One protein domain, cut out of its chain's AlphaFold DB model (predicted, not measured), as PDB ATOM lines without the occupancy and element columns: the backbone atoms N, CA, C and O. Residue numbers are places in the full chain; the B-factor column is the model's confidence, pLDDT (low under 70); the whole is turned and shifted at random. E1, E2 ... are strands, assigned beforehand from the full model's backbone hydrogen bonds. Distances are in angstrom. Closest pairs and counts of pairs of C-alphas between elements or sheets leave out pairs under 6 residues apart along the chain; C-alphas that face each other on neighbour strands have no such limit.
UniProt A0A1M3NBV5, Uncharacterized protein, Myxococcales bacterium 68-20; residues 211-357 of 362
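What this domain is: This is residues 211 to 357 of the 362 residues of an uncharacterized protein of Myxococcales bacterium 68-20 (UniProt A0A1M3NBV5). The printed part is wound in stacked turns, a solenoid of strands in which E4, E6, E8 with E9, E11 and E12 follow one another along the longest axis; E4, E6, E11 and E12 each fold back in a sharp bend. The small sheet E5, E7, E10 partly faces this wall of turns, the hairpin E1 and E2 makes one end, with E3 beside E2, and E12 lies at the other. The 147 printed residues hold twelve named strands, E1 to E12, and no named helix: the class is all strand. Nine strands form a branched sheet, parallel but for E1 and E2; E5, E7, E10, in that order, are parallel. The whole is compact, radius of gyration of the C-alphas 14.1 A, spanning 41 by 37 by 23 A.

How they stand to each other: Start with the strongly twisted branched sheet, at the hairpin of E1, residues 217 to 219, and E2, residues 222 to 226: N 219 and O 222 are 2.9 A apart. On the other side of E2 find E3, residues 243 to 247, parallel, N 223 to O 243 being 2.8 A. Next come E4, residues 258 to 270, with N 244 to O 264 at 2.7 A, and E6, residues 283 to 294, with N 265 to O 288 at 2.8 A. On the other side of E6 look for E8, residues 304 to 306, N 284 to O 304 at 2.9 A, and E9, residues 309 to 314, N 291 to O 311 at 2.9 A. Both are neighbours of E11, residues 327 to 338: N 305 to O 328 is 2.9 A, N 310 to O 333 2.8 A. E12, residues 347 to 356, is an edge strand beside E11, N 350 to O 329 at 2.9 A. E5, residues 278 to 280, E7, residues 299 to 301, and E10, residues 323 to 325, make the second sheet: N 301 to O 279 is 3.1 A, N 325 to O 300 2.9 A. The two sheets form a sandwich, two sheets face to face, 7.6 A centre to centre where they face; the closest C-alphas of E4 and E5, Cys 269 and Cys 279, are 6.1 A apart.

Where its parts are: Find C-alpha 217 at (194.822, 226.863, 218.671), where E1 begins. E4 spans 17.0 A and bends by 146 degrees at residue 262; E6 spans 18.0 A and bends by 137 degrees at 286. E9 spans 16.6 A. E11, 12.1 A, bends by 151 degrees at 330; E12, 10.7 A, bends by 131 degrees at 353 and ends with C-alpha 356 at (221.466, 224.426, 196.270).

The domain as a whole: The C-alphas farthest apart, of Ala 211 and Asp 340, are 42.1 A apart. The printed part has no cut; the long link is E2 to E3, residues 227 to 242. Mean pLDDT of the printed part is 80.4; 39 residues are under 70, among them 340 to 347 and 349 to 357.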
ATOM      1  N   ALA A 211     189.462 219.984 215.337       78.94
ATOM      2  CA  ALA A 211     189.407 218.975 216.393       78.94
ATOM      3  C   ALA A 211     190.641 218.051 216.388       78.94
ATOM      4  O   ALA A 211     190.978 217.467 217.416       78.94
ATOM      5  N   ARG A 212     191.338 217.943 215.247       74.38
ATOM      6  CA  ARG A 212     192.514 217.078 215.049       74.38
ATOM      7  C   ARG A 212     193.841 217.836 214.974       74.38
ATOM      8  O   ARG A 212     194.886 217.222 214.793       74.38
ATOM      9  N   CYS A 213     193.826 219.157 215.145       82.25
ATOM     10  CA  CYS A 213     195.041 219.972 215.179       82.25
ATOM     11  C   CYS A 213     196.002 219.526 216.299       82.25
ATOM     12  O   CYS A 213     197.217 219.556 216.123       82.25
ATOM     13  N   ASN A 214     195.457 219.098 217.447       80.81
ATOM     14  CA  ASN A 214     196.210 218.746 218.660       80.81
ATOM     15  C   ASN A 214     197.214 219.834 219.113       80.81
ATOM     16  O   ASN A 214     198.138 219.565 219.875       80.81
ATOM     17  N   GLY A 215     197.035 221.060 218.615       82.19
ATOM     18  CA  GLY A 215     197.848 222.231 218.899       82.19
ATOM     19  C   GLY A 215     197.217 223.136 219.947       82.19
ATOM     20  O   GLY A 215     196.191 222.829 220.551       82.19
ATOM     21  N   THR A 216     197.828 224.298 220.147       88.12
ATOM     22  CA  THR A 216     197.354 225.311 221.095       88.12
ATOM     23  C   THR A 216     196.156 226.102 220.586       88.12
ATOM     24  O   THR A 216     195.375 226.613 221.387       88.12
ATOM     25  N   SER A 217     195.994 226.222 219.268       92.94
ATOM     26  CA  SER A 217     194.822 226.863 218.671       92.94
ATOM     27  C   SER A 217     194.608 226.387 217.244       92.94
ATOM     28  O   SER A 217     195.579 226.186 216.520       92.94
ATOM     29  N   CYS A 218     193.354 226.308 216.810       92.62
ATOM     30  CA  CYS A 218     193.035 226.127 215.404       92.62
ATOM     31  C   CYS A 218     191.924 227.080 214.974       92.62
ATOM     32  O   CYS A 218     190.908 227.192 215.657       92.62
ATOM     33  N   ASN A 219     192.148 227.792 213.870       91.25
ATOM     34  CA  ASN A 219     191.223 228.779 213.325       91.25
ATOM     35  C   ASN A 219     191.278 228.752 211.795       91.25
ATOM     36  O   ASN A 219     192.352 228.866 211.219       91.25
ATOM     37  N   ALA A 220     190.118 228.669 211.137       86.38
ATOM     38  CA  ALA A 220     189.975 228.874 209.688       86.38
ATOM     39  C   ALA A 220     190.936 228.041 208.807       86.38
ATOM     40  O   ALA A 220     191.475 228.541 207.821       86.38
ATOM     41  N   GLY A 221     191.149 226.769 209.157       87.81
ATOM     42  CA  GLY A 221     192.059 225.891 208.417       87.81
ATOM     43  C   GLY A 221     193.539 226.085 208.764       87.81
ATOM     44  O   GLY A 221     194.398 225.520 208.094       87.81
ATOM     45  N   GLU A 222     193.858 226.863 209.799       93.75
ATOM     46  CA  GLU A 222     195.208 226.999 210.340       93.75
ATOM     47  C   GLU A 222     195.294 226.358 211.729       93.75
ATOM     48  O   GLU A 222     194.501 226.669 212.617       93.75
ATOM     49  N   CYS A 223     196.270 225.476 211.919       95.38
ATOM     50  CA  CYS A 223     196.593 224.824 213.178       95.38
ATOM     51  C   CYS A 223     197.922 225.359 213.708       95.38
ATOM     52  O   CYS A 223     198.971 225.196 213.085       95.38
ATOM     53  N   LYS A 224     197.888 225.978 214.886       96.62
ATOM     54  CA  LYS A 224     199.082 226.471 215.568       96.62
ATOM     55  C   LYS A 224     199.414 225.573 216.754       96.62
ATOM     56  O   LYS A 224     198.565 225.340 217.616       96.62
ATOM     57  N   VAL A 225     200.656 225.111 216.803       94.88
ATOM     58  CA  VAL A 225     201.208 224.215 217.822       94.88
ATOM     59  C   VAL A 225     202.369 224.939 218.502       94.88
ATOM     60  O   VAL A 225     203.414 225.131 217.892       94.88
ATOM     61  N   ASP A 226     202.200 225.360 219.753       94.25
ATOM     62  CA  ASP A 226     203.292 225.915 220.564       94.25
ATOM     63  C   ASP A 226     203.873 224.828 221.481       94.25
ATOM     64  O   ASP A 226     203.280 224.466 222.504       94.25
ATOM     65  N   CYS A 227     205.054 224.320 221.128       92.69
ATOM     66  CA  CYS A 227     205.730 223.235 221.842       92.69
ATOM     67  C   CYS A 227     206.377 223.665 223.171       92.69
ATOM     68  O   CYS A 227     207.026 222.867 223.853       92.69
ATOM     69  N   ASN A 228     206.208 224.927 223.568       88.62
ATOM     70  CA  ASN A 228     206.525 225.386 224.921       88.62
ATOM     71  C   ASN A 228     205.311 225.279 225.838       88.62
ATOM     72  O   ASN A 228     205.462 225.034 227.036       88.62
ATOM     73  N   ALA A 229     204.114 225.458 225.279       91.00
ATOM     74  CA  ALA A 229     202.859 225.303 225.998       91.00
ATOM     75  C   ALA A 229     202.458 223.827 226.139       91.00
ATOM     76  O   ALA A 229     201.848 223.447 227.140       91.00
ATOM     77  N   ILE A 230     202.810 222.998 225.154       91.94
ATOM     78  CA  ILE A 230     202.538 221.558 225.146       91.94
ATOM     79  C   ILE A 230     203.793 220.756 224.813       91.94
ATOM     80  O   ILE A 230     204.717 221.251 224.185       91.94
ATOM     81  N   ASP A 231     203.833 219.496 225.233       90.31
ATOM     82  CA  ASP A 231     204.922 218.596 224.860       90.31
ATOM     83  C   ASP A 231     204.713 218.060 223.438       90.31
ATOM     84  O   ASP A 231     203.694 217.410 223.185       90.31
ATOM     85  N   CYS A 232     205.646 218.342 222.528       93.88
ATOM     86  CA  CYS A 232     205.600 217.919 221.124       93.88
ATOM     87  C   CYS A 232     206.503 216.728 220.808       93.88
ATOM     88  O   CYS A 232     206.473 216.229 219.675       93.88
ATOM     89  N   GLN A 233     207.283 216.267 221.784       91.69
ATOM     90  CA  GLN A 233     208.214 215.174 221.585       91.69
ATOM     91  C   GLN A 233     207.468 213.892 221.178       91.69
ATOM     92  O   GLN A 233     206.450 213.545 221.778       91.69
ATOM     93  N   ASP A 234     207.975 213.209 220.146       87.50
ATOM     94  CA  ASP A 234     207.438 211.936 219.637       87.50
ATOM     95  C   ASP A 234     205.954 211.997 219.196       87.50
ATOM     96  O   ASP A 234     205.244 210.987 219.206       87.50
ATOM     97  N   LYS A 235     205.453 213.180 218.804       89.94
ATOM     98  CA  LYS A 235     204.056 213.377 218.376       89.94
ATOM     99  C   LYS A 235     203.917 213.734 216.904       89.94
ATOM    100  O   LYS A 235     204.786 214.367 216.308       89.94
ATOM    101  N   VAL A 236     202.764 213.358 216.349       87.94
ATOM    102  CA  VAL A 236     202.295 213.781 215.027       87.94
ATOM    103  C   VAL A 236     201.256 214.879 215.211       87.94
ATOM    104  O   VAL A 236     200.300 214.709 215.971       87.94
ATOM    105  N   PHE A 237     201.448 215.995 214.519       90.69
ATOM    106  CA  PHE A 237     200.511 217.107 214.508       90.69
ATOM    107  C   PHE A 237     199.854 217.257 213.149       90.69
ATOM    108  O   PHE A 237     200.442 216.935 212.113       90.69
ATOM    109  N   CYS A 238     198.666 217.856 213.221       89.12
ATOM    110  CA  CYS A 238     197.830 218.253 212.106       89.12
ATOM    111  C   CYS A 238     197.095 217.139 211.383       89.12
ATOM    112  O   CYS A 238     197.597 216.042 211.179       89.12
ATOM    113  N   ALA A 239     195.880 217.482 210.967       79.94
ATOM    114  CA  ALA A 239     195.127 216.721 209.995       79.94
ATOM    115  C   ALA A 239     195.302 217.323 208.602       79.94
ATOM    116  O   ALA A 239     195.727 218.472 208.426       79.94
ATOM    117  N   ASP A 240     194.915 216.546 207.602       79.38
ATOM    118  CA  ASP A 240     194.808 217.036 206.240       79.38
ATOM    119  C   ASP A 240     193.849 218.220 206.119       79.38
ATOM    120  O   ASP A 240     192.820 218.300 206.786       79.38
ATOM    121  N   GLY A 241     194.171 219.108 205.189       82.25
ATOM    122  CA  GLY A 241     193.424 220.319 204.883       82.25
ATOM    123  C   GLY A 241     193.840 221.515 205.732       82.25
ATOM    124  O   GLY A 241     193.325 222.607 205.506       82.25
ATOM    125  N   LEU A 242     194.767 221.329 206.679       89.88
ATOM    126  CA  LEU A 242     195.253 222.388 207.554       89.88
ATOM    127  C   LEU A 242     196.609 222.928 207.103       89.88
ATOM    128  O   LEU A 242     197.488 222.194 206.659       89.88
ATOM    129  N   ASN A 243     196.795 224.231 207.286       94.31
ATOM    130  CA  ASN A 243     198.116 224.838 207.326       94.31
ATOM    131  C   ASN A 243     198.603 224.841 208.769       94.31
ATOM    132  O   ASN A 243     197.905 225.299 209.668       94.31
ATOM    133  N   CYS A 244     199.792 224.318 208.990       95.88
ATOM    134  CA  CYS A 244     200.322 224.032 210.301       95.88
ATOM    135  C   CYS A 244     201.560 224.838 210.596       95.88
ATOM    136  O   CYS A 244     202.494 224.861 209.798       95.88
ATOM    137  N   THR A 245     201.571 225.436 211.778       96.62
ATOM    138  CA  THR A 245     202.692 226.215 212.285       96.62
ATOM    139  C   THR A 245     203.093 225.648 213.640       96.62
ATOM    140  O   THR A 245     202.327 225.744 214.600       96.62
ATOM    141  N   ILE A 246     204.274 225.036 213.706       95.12
ATOM    142  CA  ILE A 246     204.828 224.384 214.896       95.12
ATOM    143  C   ILE A 246     205.986 225.239 215.419       95.12
ATOM    144  O   ILE A 246     207.007 225.389 214.749       95.12
ATOM    145  N   GLU A 247     205.817 225.824 216.603       93.56
ATOM    146  CA  GLU A 247     206.799 226.688 217.264       93.56
ATOM    147  C   GLU A 247     207.620 225.884 218.282       93.56
ATOM    148  O   GLU A 247     207.107 225.408 219.295       93.56
ATOM    149  N   CYS A 248     208.918 225.761 218.013       91.19
ATOM    150  CA  CYS A 248     209.886 224.983 218.778       91.19
ATOM    151  C   CYS A 248     210.876 225.931 219.465       91.19
ATOM    152  O   CYS A 248     211.980 226.135 218.958       91.19
ATOM    153  N   LEU A 249     210.476 226.550 220.588       87.00
ATOM    154  CA  LEU A 249     211.295 227.605 221.214       87.00
ATOM    155  C   LEU A 249     212.267 227.115 222.290       87.00
ATOM    156  O   LEU A 249     213.240 227.802 222.594       87.00
ATOM    157  N   ALA A 250     212.031 225.935 222.856       83.69
ATOM    158  CA  ALA A 250     212.867 225.367 223.904       83.69
ATOM    159  C   ALA A 250     213.605 224.106 223.440       83.69
ATOM    160  O   ALA A 250     213.188 223.394 222.523       83.69
ATOM    161  N   LYS A 251     214.717 223.832 224.124       83.00
ATOM    162  CA  LYS A 251     215.562 222.658 223.917       83.00
ATOM    163  C   LYS A 251     214.751 221.354 223.947       83.00
ATOM    164  O   LYS A 251     213.939 221.149 224.847       83.00
ATOM    165  N   ASP A 252     215.003 220.493 222.960       82.50
ATOM    166  CA  ASP A 252     214.475 219.128 222.814       82.50
ATOM    167  C   ASP A 252     212.940 219.017 222.705       82.50
ATOM    168  O   ASP A 252     212.398 217.916 222.613       82.50
ATOM    169  N   LYS A 253     212.209 220.139 222.660       87.00
ATOM    170  CA  LYS A 253     210.738 220.130 222.621       87.00
ATOM    171  C   LYS A 253     210.152 219.590 221.332       87.00
ATOM    172  O   LYS A 253     209.034 219.089 221.359       87.00
ATOM    173  N   CYS A 254     210.895 219.687 220.238       91.06
ATOM    174  CA  CYS A 254     210.471 219.190 218.936       91.06
ATOM    175  C   CYS A 254     211.234 217.943 218.492       91.06
ATOM    176  O   CYS A 254     211.316 217.654 217.300       91.06
ATOM    177  N   LYS A 255     211.819 217.207 219.444       90.81
ATOM    178  CA  LYS A 255     212.515 215.965 219.135       90.81
ATOM    179  C   LYS A 255     211.533 214.929 218.584       90.81
ATOM    180  O   LYS A 255     210.492 214.679 219.193       90.81
ATOM    181  N   ASN A 256     211.868 214.327 217.442       88.88
ATOM    182  CA  ASN A 256     211.034 213.338 216.747       88.88
ATOM    183  C   ASN A 256     209.613 213.833 216.404       88.88
ATOM    184  O   ASN A 256     208.692 213.028 216.236       88.88
ATOM    185  N   THR A 257     209.396 215.148 216.325       92.88
ATOM    186  CA  THR A 257     208.077 215.699 216.002       92.88
ATOM    187  C   THR A 257     207.776 215.538 214.517       92.88
ATOM    188  O   THR A 257     208.629 215.783 213.659       92.88
ATOM    189  N   ARG A 258     206.538 215.155 214.197       92.31
ATOM    190  CA  ARG A 258     206.087 214.957 212.819       92.31
ATOM    191  C   ARG A 258     204.920 215.865 212.466       92.31
ATOM    192  O   ARG A 258     204.019 216.066 213.276       92.31
ATOM    193  N   CYS A 259     204.913 216.369 211.241       92.75
ATOM    194  CA  CYS A 259     203.794 217.115 210.673       92.75
ATOM    195  C   CYS A 259     203.337 216.417 209.392       92.75
ATOM    196  O   CYS A 259     204.142 216.244 208.473       92.75
ATOM    197  N   ALA A 260     202.075 215.988 209.351       85.69
ATOM    198  CA  ALA A 260     201.503 215.251 208.229       85.69
ATOM    199  C   ALA A 260     200.202 215.923 207.777       85.69
ATOM    200  O   ALA A 260     199.186 215.853 208.463       85.69
ATOM    201  N   THR A 261     200.233 216.620 206.640       87.81
ATOM    202  CA  THR A 261     199.042 217.282 206.088       87.81
ATOM    203  C   THR A 261     199.183 217.523 204.593       87.81
ATOM    204  O   THR A 261     200.236 217.934 204.120       87.81
ATOM    205  N   ASN A 262     198.120 217.367 203.812       83.25
ATOM    206  CA  ASN A 262     198.142 217.783 202.402       83.25
ATOM    207  C   ASN A 262     198.292 219.314 202.186       83.25
ATOM    208  O   ASN A 262     198.476 219.742 201.044       83.25
ATOM    209  N   GLY A 263     198.205 220.126 203.249       91.25
ATOM    210  CA  GLY A 263     198.434 221.572 203.241       91.25
ATOM    211  C   GLY A 263     199.909 221.961 203.401       91.25
ATOM    212  O   GLY A 263     200.808 221.362 202.805       91.25
ATOM    213  N   THR A 264     200.155 222.999 204.204       94.25
ATOM    214  CA  THR A 264     201.506 223.490 204.523       94.25
ATOM    215  C   THR A 264     201.896 223.082 205.937       94.25
ATOM    216  O   THR A 264     201.118 223.291 206.855       94.25
ATOM    217  N   CYS A 265     203.112 222.595 206.146       95.69
ATOM    218  CA  CYS A 265     203.711 222.404 207.466       95.69
ATOM    219  C   CYS A 265     204.904 223.348 207.616       95.69
ATOM    220  O   CYS A 265     205.844 223.286 206.827       95.69
ATOM    221  N   THR A 266     204.877 224.213 208.626       95.56
ATOM    222  CA  THR A 266     205.938 225.173 208.933       95.56
ATOM    223  C   THR A 266     206.486 224.913 210.330       95.56
ATOM    224  O   THR A 266     205.772 225.083 211.315       95.56
ATOM    225  N   PHE A 267     207.754 224.517 210.425       94.19
ATOM    226  CA  PHE A 267     208.486 224.403 211.686       94.19
ATOM    227  C   PHE A 267     209.303 225.674 211.927       94.19
ATOM    228  O   PHE A 267     210.160 226.029 211.114       94.19
ATOM    229  N   HIS A 268     209.062 226.337 213.054       92.31
ATOM    230  CA  HIS A 268     209.863 227.454 213.545       92.31
ATOM    231  C   HIS A 268     210.751 226.976 214.690       92.31
ATOM    232  O   HIS A 268     210.342 226.934 215.850       92.31
ATOM    233  N   CYS A 269     211.983 226.624 214.346       89.06
ATOM    234  CA  CYS A 269     213.031 226.224 215.271       89.06
ATOM    235  C   CYS A 269     213.800 227.477 215.705       89.06
ATOM    236  O   CYS A 269     214.918 227.717 215.243       89.06
ATOM    237  N   THR A 270     213.151 228.328 216.504       82.69
ATOM    238  CA  THR A 270     213.703 229.624 216.928       82.69
ATOM    239  C   THR A 270     213.985 229.629 218.416       82.69
ATOM    240  O   THR A 270     213.069 229.432 219.202       82.69
ATOM    241  N   GLY A 271     215.227 229.854 218.822       70.31
ATOM    242  CA  GLY A 271     215.620 229.719 220.222       70.31
ATOM    243  C   GLY A 271     214.996 230.768 221.116       70.31
ATOM    244  O   GLY A 271     215.004 231.952 220.791       70.31
ATOM    245  N   GLY A 272     214.495 230.354 222.279       65.00
ATOM    246  CA  GLY A 272     214.276 231.275 223.386       65.00
ATOM    247  C   GLY A 272     215.589 231.943 223.809       65.00
ATOM    248  O   GLY A 272     216.677 231.391 223.649       65.00
ATOM    249  N   ALA A 273     215.507 233.150 224.371       61.28
ATOM    250  CA  ALA A 273     216.685 233.881 224.830       61.28
ATOM    251  C   ALA A 273     217.441 233.097 225.926       61.28
ATOM    252  O   ALA A 273     217.015 233.077 227.079       61.28
ATOM    253  N   GLY A 274     218.580 232.499 225.566       64.06
ATOM    254  CA  GLY A 274     219.464 231.769 226.485       64.06
ATOM    255  C   GLY A 274     219.354 230.243 226.434       64.06
ATOM    256  O   GLY A 274     220.167 229.579 227.075       64.06
ATOM    257  N   ASP A 275     218.426 229.698 225.648       60.38
ATOM    258  CA  ASP A 275     218.306 228.262 225.403       60.38
ATOM    259  C   ASP A 275     218.795 227.924 223.992       60.38
ATOM    260  O   ASP A 275     218.623 228.702 223.057       60.38
ATOM    261  N   VAL A 276     219.413 226.751 223.833       61.16
ATOM    262  CA  VAL A 276     219.749 226.207 222.512       61.16
ATOM    263  C   VAL A 276     218.538 225.393 222.054       61.16
ATOM    264  O   VAL A 276     218.310 224.305 222.592       61.16
ATOM    265  N   PRO A 277     217.694 225.903 221.144       56.94
ATOM    266  CA  PRO A 277     216.623 225.099 220.584       56.94
ATOM    267  C   PRO A 277     217.261 223.990 219.741       56.94
ATOM    268  O   PRO A 277     218.242 224.194 219.019       56.94
ATOM    269  N   HIS A 278     216.683 222.803 219.834       68.50
ATOM    270  CA  HIS A 278     217.090 221.667 219.028       68.50
ATOM    271  C   HIS A 278     215.834 221.124 218.360       68.50
ATOM    272  O   HIS A 278     214.955 220.558 219.016       68.50
ATOM    273  N   CYS A 279     215.733 221.357 217.054       84.38
ATOM    274  CA  CYS A 279     214.883 220.540 216.205       84.38
ATOM    275  C   CYS A 279     215.731 219.346 215.794       84.38
ATOM    276  O   CYS A 279     216.627 219.475 214.961       84.38
ATOM    277  N   GLU A 280     215.475 218.221 216.451       87.38
ATOM    278  CA  GLU A 280     216.175 216.960 216.236       87.38
ATOM    279  C   GLU A 280     215.191 215.954 215.642       87.38
ATOM    280  O   GLU A 280     214.102 215.754 216.189       87.38
ATOM    281  N   ASP A 281     215.564 215.336 214.524       87.44
ATOM    282  CA  ASP A 281     214.804 214.255 213.888       87.44
ATOM    283  C   ASP A 281     213.347 214.629 213.538       87.44
ATOM    284  O   ASP A 281     212.426 213.809 213.617       87.44
ATOM    285  N   ILE A 282     213.112 215.885 213.140       91.56
ATOM    286  CA  ILE A 282     211.784 216.318 212.686       91.56
ATOM    287  C   ILE A 282     211.447 215.704 211.324       91.56
ATOM    288  O   ILE A 282     212.296 215.634 210.434       91.56
ATOM    289  N   ALA A 283     210.187 215.307 211.141       89.56
ATOM    290  CA  ALA A 283     209.691 214.795 209.867       89.56
ATOM    291  C   ALA A 283     208.514 215.628 209.352       89.56
ATOM    292  O   ALA A 283     207.521 215.833 210.053       89.56
ATOM    293  N   CYS A 284     208.596 216.075 208.106       90.31
ATOM    294  CA  CYS A 284     207.514 216.780 207.442       90.31
ATOM    295  C   CYS A 284     207.046 215.996 206.220       90.31
ATOM    296  O   CYS A 284     207.811 215.826 205.278       90.31
ATOM    297  N   ALA A 285     205.794 215.547 206.238       86.31
ATOM    298  CA  ALA A 285     205.134 214.879 205.126       86.31
ATOM    299  C   ALA A 285     203.950 215.743 204.681       86.31
ATOM    300  O   ALA A 285     202.805 215.499 205.076       86.31
ATOM    301  N   ALA A 286     204.235 216.805 203.920       85.81
ATOM    302  CA  ALA A 286     203.219 217.772 203.524       85.81
ATOM    303  C   ALA A 286     203.267 218.177 202.051       85.81
ATOM    304  O   ALA A 286     204.236 217.922 201.338       85.81
ATOM    305  N   GLY A 287     202.201 218.834 201.584       81.44
ATOM    306  CA  GLY A 287     202.191 219.450 200.255       81.44
ATOM    307  C   GLY A 287     203.273 220.528 200.126       81.44
ATOM    308  O   GLY A 287     203.929 220.641 199.085       81.44
ATOM    309  N   VAL A 288     203.494 221.283 201.205       90.56
ATOM    310  CA  VAL A 288     204.613 222.219 201.350       90.56
ATOM    311  C   VAL A 288     205.231 222.078 202.740       90.56
ATOM    312  O   VAL A 288     204.532 222.252 203.736       90.56
ATOM    313  N   CYS A 289     206.536 221.826 202.815       93.00
ATOM    314  CA  CYS A 289     207.280 221.797 204.074       93.00
ATOM    315  C   CYS A 289     208.227 222.987 204.170       93.00
ATOM    316  O   CYS A 289     209.174 223.099 203.394       93.00
ATOM    317  N   ASN A 290     208.009 223.849 205.159       93.88
ATOM    318  CA  ASN A 290     208.897 224.949 205.496       93.88
ATOM    319  C   ASN A 290     209.571 224.652 206.835       93.88
ATOM    320  O   ASN A 290     208.900 224.464 207.845       93.88
ATOM    321  N   VAL A 291     210.896 224.638 206.869       91.81
ATOM    322  CA  VAL A 291     211.651 224.528 208.121       91.81
ATOM    323  C   VAL A 291     212.512 225.771 208.242       91.81
ATOM    324  O   VAL A 291     213.364 226.021 207.390       91.81
ATOM    325  N   GLU A 292     212.267 226.576 209.272       90.88
ATOM    326  CA  GLU A 292     213.037 227.782 209.557       90.88
ATOM    327  C   GLU A 292     213.809 227.617 210.865       90.88
ATOM    328  O   GLU A 292     213.223 227.555 211.946       90.88
ATOM    329  N   CYS A 293     215.133 227.594 210.757       85.31
ATOM    330  CA  CYS A 293     216.053 227.514 211.886       85.31
ATOM    331  C   CYS A 293     216.666 228.908 212.109       85.31
ATOM    332  O   CYS A 293     217.380 229.400 211.224       85.31
ATOM    333  N   ARG A 294     216.354 229.570 213.241       77.88
ATOM    334  CA  ARG A 294     216.884 230.911 213.606       77.88
ATOM    335  C   ARG A 294     217.332 231.029 215.074       77.88
ATOM    336  O   ARG A 294     216.787 230.359 215.939       77.88
ATOM    337  N   ASP A 295     218.311 231.905 215.315       63.78
ATOM    338  CA  ASP A 295     218.864 232.310 216.623       63.78
ATOM    339  C   ASP A 295     219.797 231.350 217.397       63.78
ATOM    340  O   ASP A 295     219.363 230.371 217.985       63.78
ATOM    341  N   GLY A 296     221.081 231.710 217.534       61.50
ATOM    342  CA  GLY A 296     222.047 231.055 218.435       61.50
ATOM    343  C   GLY A 296     222.930 229.986 217.781       61.50
ATOM    344  O   GLY A 296     223.066 229.930 216.557       61.50
ATOM    345  N   GLU A 297     223.594 229.164 218.597       60.69
ATOM    346  CA  GLU A 297     224.379 227.985 218.176       60.69
ATOM    347  C   GLU A 297     223.428 226.839 217.780       60.69
ATOM    348  O   GLU A 297     223.425 225.748 218.343       60.69
ATOM    349  N   LEU A 298     222.515 227.154 216.867       60.47
ATOM    350  CA  LEU A 298     221.427 226.289 216.451       60.47
ATOM    351  C   LEU A 298     221.918 225.061 215.725       60.47
ATOM    352  O   LEU A 298     222.741 225.157 214.812       60.47
ATOM    353  N   THR A 299     221.254 223.954 216.021       65.56
ATOM    354  CA  THR A 299     221.340 222.733 215.234       65.56
ATOM    355  C   THR A 299     219.924 222.351 214.827       65.56
ATOM    356  O   THR A 299     219.106 221.967 215.664       65.56
ATOM    357  N   CYS A 300     219.623 222.482 213.540       78.50
ATOM    358  CA  CYS A 300     218.597 221.649 212.933       78.50
ATOM    359  C   CYS A 300     219.314 220.377 212.494       78.50
ATOM    360  O   CYS A 300     220.045 220.410 211.504       78.50
ATOM    361  N   ASP A 301     219.172 219.309 213.275       82.06
ATOM    362  CA  ASP A 301     219.819 218.020 213.021       82.06
ATOM    363  C   ASP A 301     218.753 216.979 212.670       82.06
ATOM    364  O   ASP A 301     217.720 216.880 213.330       82.06
ATOM    365  N   GLY A 302     218.978 216.215 211.606       82.38
ATOM    366  CA  GLY A 302     218.076 215.127 211.215       82.38
ATOM    367  C   GLY A 302     216.743 215.592 210.621       82.38
ATOM    368  O   GLY A 302     215.730 214.912 210.760       82.38
ATOM    369  N   VAL A 303     216.707 216.747 209.950       86.75
ATOM    370  CA  VAL A 303     215.485 217.234 209.289       86.75
ATOM    371  C   VAL A 303     215.143 216.345 208.094       86.75
ATOM    372  O   VAL A 303     215.867 216.344 207.097       86.75
ATOM    373  N   ARG A 304     214.011 215.642 208.155       88.38
ATOM    374  CA  ARG A 304     213.473 214.848 207.042       88.38
ATOM    375  C   ARG A 304     212.256 215.535 206.441       88.38
ATOM    376  O   ARG A 304     211.277 215.805 207.134       88.38
ATOM    377  N   VAL A 305     212.311 215.819 205.147       84.38
ATOM    378  CA  VAL A 305     211.191 216.403 204.400       84.38
ATOM    379  C   VAL A 305     210.804 215.470 203.258       84.38
ATOM    380  O   VAL A 305     211.622 215.152 202.394       84.38
ATOM    381  N   ASP A 306     209.555 215.022 203.276       81.44
ATOM    382  CA  ASP A 306     208.974 214.069 202.342       81.44
ATOM    383  C   ASP A 306     207.865 214.760 201.520       81.44
ATOM    384  O   ASP A 306     206.864 215.231 202.064       81.44
ATOM    385  N   GLY A 307     208.015 214.767 200.188       68.12
ATOM    386  CA  GLY A 307     206.968 215.179 199.239       68.12
ATOM    387  C   GLY A 307     206.909 216.674 198.881       68.12
ATOM    388  O   GLY A 307     207.598 217.508 199.450       68.12
ATOM    389  N   GLY A 308     206.108 217.012 197.862       80.94
ATOM    390  CA  GLY A 308     205.698 218.393 197.574       80.94
ATOM    391  C   GLY A 308     206.800 219.411 197.230       80.94
ATOM    392  O   GLY A 308     207.667 219.177 196.382       80.94
ATOM    393  N   THR A 309     206.701 220.602 197.826       85.06
ATOM    394  CA  THR A 309     207.717 221.668 197.757       85.06
ATOM    395  C   THR A 309     208.310 221.887 199.142       85.06
ATOM    396  O   THR A 309     207.598 222.245 200.075       85.06
ATOM    397  N   ASN A 310     209.618 221.707 199.267       84.75
ATOM    398  CA  ASN A 310     210.333 221.749 200.533       84.75
ATOM    399  C   ASN A 310     211.288 222.942 200.553       84.75
ATOM    400  O   ASN A 310     212.130 223.088 199.663       84.75
ATOM    401  N   VAL A 311     211.180 223.788 201.575       88.00
ATOM    402  CA  VAL A 311     212.067 224.933 201.795       88.00
ATOM    403  C   VAL A 311     212.669 224.835 203.191       88.00
ATOM    404  O   VAL A 311     211.978 224.994 204.194       88.00
ATOM    405  N   VAL A 312     213.978 224.611 203.256       86.19
ATOM    406  CA  VAL A 312     214.737 224.594 204.513       86.19
ATOM    407  C   VAL A 312     215.599 225.853 204.563       86.19
ATOM    408  O   VAL A 312     216.528 226.014 203.766       86.19
ATOM    409  N   LYS A 313     215.273 226.773 205.474       87.06
ATOM    410  CA  LYS A 313     216.005 228.029 205.675       87.06
ATOM    411  C   LYS A 313     216.820 227.965 206.955       87.06
ATOM    412  O   LYS A 313     216.276 227.817 208.048       87.06
ATOM    413  N   CYS A 314     218.116 228.175 206.802       80.81
ATOM    414  CA  CYS A 314     219.089 228.206 207.881       80.81
ATOM    415  C   CYS A 314     219.680 229.616 207.896       80.81
ATOM    416  O   CYS A 314     220.433 229.977 206.991       80.81
ATOM    417  N   SER A 315     219.268 230.447 208.856       79.44
ATOM    418  CA  SER A 315     219.691 231.854 208.943       79.44
ATOM    419  C   SER A 315     220.467 232.101 210.237       79.44
ATOM    420  O   SER A 315     220.034 231.623 211.286       79.44
ATOM    421  N   PRO A 316     221.605 232.822 210.213       64.94
ATOM    422  CA  PRO A 316     222.436 233.015 211.380       64.94
ATOM    423  C   PRO A 316     221.860 234.141 212.220       64.94
ATOM    424  O   PRO A 316     221.235 235.076 211.713       64.94
ATOM    425  N   THR A 317     222.188 234.124 213.501       64.25
ATOM    426  CA  THR A 317     222.333 235.382 214.232       64.25
ATOM    427  C   THR A 317     223.725 235.946 214.003       64.25
ATOM    428  O   THR A 317     224.658 235.199 213.729       64.25
ATOM    429  N   ALA A 318     223.869 237.269 214.121       63.91
ATOM    430  CA  ALA A 318     225.112 237.998 213.847       63.91
ATOM    431  C   ALA A 318     226.374 237.410 214.519       63.91
ATOM    432  O   ALA A 318     227.475 237.623 214.015       63.91
ATOM    433  N   ASP A 319     226.207 236.641 215.599       67.06
ATOM    434  CA  ASP A 319     227.290 236.123 216.436       67.06
ATOM    435  C   ASP A 319     227.454 234.586 216.413       67.06
ATOM    436  O   ASP A 319     228.323 234.060 217.108       67.06
ATOM    437  N   SER A 320     226.665 233.835 215.629       65.31
ATOM    438  CA  SER A 320     226.715 232.361 215.622       65.31
ATOM    439  C   SER A 320     226.455 231.750 214.244       65.31
ATOM    440  O   SER A 320     225.673 232.261 213.443       65.31
ATOM    441  N   LYS A 321     227.122 230.624 213.959       62.38
ATOM    442  CA  LYS A 321     226.901 229.847 212.735       62.38
ATOM    443  C   LYS A 321     225.807 228.807 212.996       62.38
ATOM    444  O   LYS A 321     226.067 227.886 213.764       62.38
ATOM    445  N   PRO A 322     224.616 228.923 212.396       61.28
ATOM    446  CA  PRO A 322     223.621 227.868 212.460       61.28
ATOM    447  C   PRO A 322     224.140 226.691 211.636       61.28
ATOM    448  O   PRO A 322     224.660 226.890 210.533       61.28
ATOM    449  N   THR A 323     223.980 225.473 212.140       69.00
ATOM    450  CA  THR A 323     224.194 224.278 211.327       69.00
ATOM    451  C   THR A 323     222.853 223.615 211.040       69.00
ATOM    452  O   THR A 323     221.995 223.426 211.901       69.00
ATOM    453  N   CYS A 324     222.641 223.334 209.759       74.69
ATOM    454  CA  CYS A 324     221.585 222.452 209.297       74.69
ATOM    455  C   CYS A 324     222.277 221.176 208.858       74.69
ATOM    456  O   CYS A 324     222.725 221.090 207.709       74.69
ATOM    457  N   ASP A 325     222.429 220.265 209.807       76.00
ATOM    458  CA  ASP A 325     223.106 218.992 209.632       76.00
ATOM    459  C   ASP A 325     222.065 217.900 209.370       76.00
ATOM    460  O   ASP A 325     220.920 217.964 209.817       76.00
ATOM    461  N   LYS A 326     222.448 216.908 208.568       81.12
ATOM    462  CA  LYS A 326     221.626 215.747 208.211       81.12
ATOM    463  C   LYS A 326     220.233 216.105 207.683       81.12
ATOM    464  O   LYS A 326     219.249 215.444 208.000       81.12
ATOM    465  N   VAL A 327     220.152 217.140 206.846       81.94
ATOM    466  CA  VAL A 327     218.923 217.430 206.098       81.94
ATOM    467  C   VAL A 327     218.772 216.391 204.991       81.94
ATOM    468  O   VAL A 327     219.646 216.268 204.125       81.94
ATOM    469  N   GLU A 328     217.660 215.667 205.028       85.06
ATOM    470  CA  GLU A 328     217.268 214.669 204.046       85.06
ATOM    471  C   GLU A 328     215.972 215.102 203.350       85.06
ATOM    472  O   GLU A 328     214.907 215.137 203.964       85.06
ATOM    473  N   CYS A 329     216.051 215.414 202.053       83.44
ATOM    474  CA  CYS A 329     214.855 215.632 201.234       83.44
ATOM    475  C   CYS A 329     214.542 214.374 200.414       83.44
ATOM    476  O   CYS A 329     215.408 213.898 199.665       83.44
ATOM    477  N   ARG A 330     213.308 213.870 200.495       79.06
ATOM    478  CA  ARG A 330     212.821 212.750 199.680       79.06
ATOM    479  C   ARG A 330     211.633 213.191 198.829       79.06
ATOM    480  O   ARG A 330     210.516 213.388 199.304       79.06
ATOM    481  N   GLY A 331     211.882 213.317 197.529       67.75
ATOM    482  CA  GLY A 331     210.871 213.704 196.547       67.75
ATOM    483  C   GLY A 331     210.570 215.205 196.505       67.75
ATOM    484  O   GLY A 331     210.984 215.986 197.360       67.75
ATOM    485  N   GLY A 332     209.856 215.615 195.453       75.56
ATOM    486  CA  GLY A 332     209.475 217.012 195.260       75.56
ATOM    487  C   GLY A 332     210.610 217.932 194.799       75.56
ATOM    488  O   GLY A 332     211.627 217.478 194.264       75.56
ATOM    489  N   SER A 333     210.403 219.240 194.984       79.56
ATOM    490  CA  SER A 333     211.455 220.256 194.832       79.56
ATOM    491  C   SER A 333     211.984 220.649 196.206       79.56
ATOM    492  O   SER A 333     211.202 221.041 197.066       79.56
ATOM    493  N   CYS A 334     213.293 220.517 196.430       81.25
ATOM    494  CA  CYS A 334     213.923 220.931 197.686       81.25
ATOM    495  C   CYS A 334     214.808 222.156 197.449       81.25
ATOM    496  O   CYS A 334     215.687 222.137 196.582       81.25
ATOM    497  N   THR A 335     214.567 223.218 198.216       83.81
ATOM    498  CA  THR A 335     215.384 224.433 198.235       83.81
ATOM    499  C   THR A 335     215.971 224.612 199.622       83.81
ATOM    500  O   THR A 335     215.238 224.701 200.611       83.81
ATOM    501  N   ARG A 336     217.298 224.690 199.689       78.56
ATOM    502  CA  ARG A 336     218.019 224.964 200.928       78.56
ATOM    503  C   ARG A 336     218.639 226.344 200.823       78.56
ATOM    504  O   ARG A 336     219.411 226.607 199.907       78.56
ATOM    505  N   MET A 337     218.292 227.213 201.761       81.06
ATOM    506  CA  MET A 337     218.850 228.558 201.838       81.06
ATOM    507  C   MET A 337     219.757 228.625 203.058       81.06
ATOM    508  O   MET A 337     219.270 228.639 204.191       81.06
ATOM    509  N   CYS A 338     221.063 228.653 202.815       75.69
ATOM    510  CA  CYS A 338     222.063 228.937 203.833       75.69
ATOM    511  C   CYS A 338     222.612 230.341 203.594       75.69
ATOM    512  O   CYS A 338     223.052 230.690 202.507       75.69
ATOM    513  N   SER A 339     222.589 231.145 204.636       71.81
ATOM    514  CA  SER A 339     223.335 232.402 204.759       71.81
ATOM    515  C   SER A 339     224.863 232.212 204.789       71.81
ATOM    516  O   SER A 339     225.332 231.090 204.972       71.81
ATOM    517  N   ASP A 340     225.615 233.322 204.731       64.50
ATOM    518  CA  ASP A 340     227.087 233.489 204.609       64.50
ATOM    519  C   ASP A 340     228.018 232.633 205.514       64.50
ATOM    520  O   ASP A 340     229.241 232.714 205.410       64.50
ATOM    521  N   GLY A 341     227.479 231.798 206.403       59.19
ATOM    522  CA  GLY A 341     228.218 230.828 207.220       59.19
ATOM    523  C   GLY A 341     228.381 229.438 206.595       59.19
ATOM    524  O   GLY A 341     229.151 228.638 207.133       59.19
ATOM    525  N   GLY A 342     227.700 229.173 205.478       63.06
ATOM    526  CA  GLY A 342     227.702 227.882 204.800       63.06
ATOM    527  C   GLY A 342     226.672 226.899 205.360       63.06
ATOM    528  O   GLY A 342     226.095 227.062 206.432       63.06
ATOM    529  N   CYS A 343     226.437 225.870 204.569       66.38
ATOM    530  CA  CYS A 343     225.598 224.730 204.872       66.38
ATOM    531  C   CYS A 343     226.457 223.640 205.552       66.38
ATOM    532  O   CYS A 343     227.556 223.367 205.076       66.38
ATOM    533  N   GLY A 344     225.995 223.022 206.646       67.69
ATOM    534  CA  GLY A 344     226.721 221.944 207.343       67.69
ATOM    535  C   GLY A 344     227.120 220.761 206.434       67.69
ATOM    536  O   GLY A 344     226.515 220.595 205.368       67.69
ATOM    537  N   PRO A 345     228.137 219.957 206.816       65.31
ATOM    538  CA  PRO A 345     228.845 219.029 205.921       65.31
ATOM    539  C   PRO A 345     228.045 217.787 205.501       65.31
ATOM    540  O   PRO A 345     228.411 217.134 204.525       65.31
ATOM    541  N   GLU A 346     226.975 217.442 206.216       66.25
ATOM    542  CA  GLU A 346     226.198 216.224 205.975       66.25
ATOM    543  C   GLU A 346     224.807 216.579 205.461       66.25
ATOM    544  O   GLU A 346     223.896 216.847 206.237       66.25
ATOM    545  N   THR A 347     224.620 216.582 204.144       61.41
ATOM    546  CA  THR A 347     223.288 216.774 203.557       61.41
ATOM    547  C   THR A 347     223.057 215.865 202.373       61.41
ATOM    548  O   THR A 347     223.936 215.700 201.527       61.41
ATOM    549  N   PHE A 348     221.860 215.286 202.321       70.88
ATOM    550  CA  PHE A 348     221.464 214.319 201.311       70.88
ATOM    551  C   PHE A 348     220.153 214.767 200.664       70.88
ATOM    552  O   PHE A 348     219.151 215.002 201.331       70.88
ATOM    553  N   CYS A 349     220.147 214.899 199.344       65.81
ATOM    554  CA  CYS A 349     218.945 215.222 198.587       65.81
ATOM    555  C   CYS A 349     218.667 214.071 197.626       65.81
ATOM    556  O   CYS A 349     219.460 213.795 196.727       65.81
ATOM    557  N   SER A 350     217.533 213.403 197.816       59.16
ATOM    558  CA  SER A 350     217.011 212.405 196.885       59.16
ATOM    559  C   SER A 350     215.806 213.002 196.151       59.16
ATOM    560  O   SER A 350     214.680 212.995 196.642       59.16
ATOM    561  N   GLY A 351     216.048 213.607 194.984       60.97
ATOM    562  CA  GLY A 351     215.009 214.284 194.197       60.97
ATOM    563  C   GLY A 351     215.537 215.421 193.319       60.97
ATOM    564  O   GLY A 351     216.724 215.473 192.997       60.97
ATOM    565  N   THR A 352     214.645 216.335 192.922       59.00
ATOM    566  CA  THR A 352     214.997 217.510 192.110       59.00
ATOM    567  C   THR A 352     215.356 218.675 193.032       59.00
ATOM    568  O   THR A 352     214.483 219.346 193.577       59.00
ATOM    569  N   CYS A 353     216.646 218.929 193.221       66.25
ATOM    570  CA  CYS A 353     217.129 220.028 194.060       66.25
ATOM    571  C   CYS A 353     217.368 221.250 193.150       66.25
ATOM    572  O   CYS A 353     218.257 221.229 192.300       66.25
ATOM    573  N   THR A 354     216.523 222.281 193.247       58.38
ATOM    574  CA  THR A 354     216.473 223.385 192.262       58.38
ATOM    575  C   THR A 354     217.322 224.598 192.626       58.38
ATOM    576  O   THR A 354     217.704 225.356 191.739       58.38
ATOM    577  N   ALA A 355     217.628 224.787 193.907       60.66
ATOM    578  CA  ALA A 355     218.486 225.857 194.396       60.66
ATOM    579  C   ALA A 355     219.270 225.325 195.597       60.66
ATOM    580  O   ALA A 355     218.768 225.253 196.719       60.66
ATOM    581  N   TRP A 356     220.482 224.868 195.298       59.22
ATOM    582  CA  TRP A 356     221.466 224.426 196.270       59.22
ATOM    583  C   TRP A 356     222.618 225.421 196.203       59.22
ATOM    584  O   TRP A 356     223.572 225.247 195.447       59.22
ATOM    585  N   GLU A 357     222.465 226.541 196.902       57.56
ATOM    586  CA  GLU A 357     223.568 227.476 197.078       57.56
ATOM    587  C   GLU A 357     224.457 226.910 198.182       57.56
ATOM    588  O   GLU A 357     224.287 227.196 199.367       57.56
TER     589      GLU A 357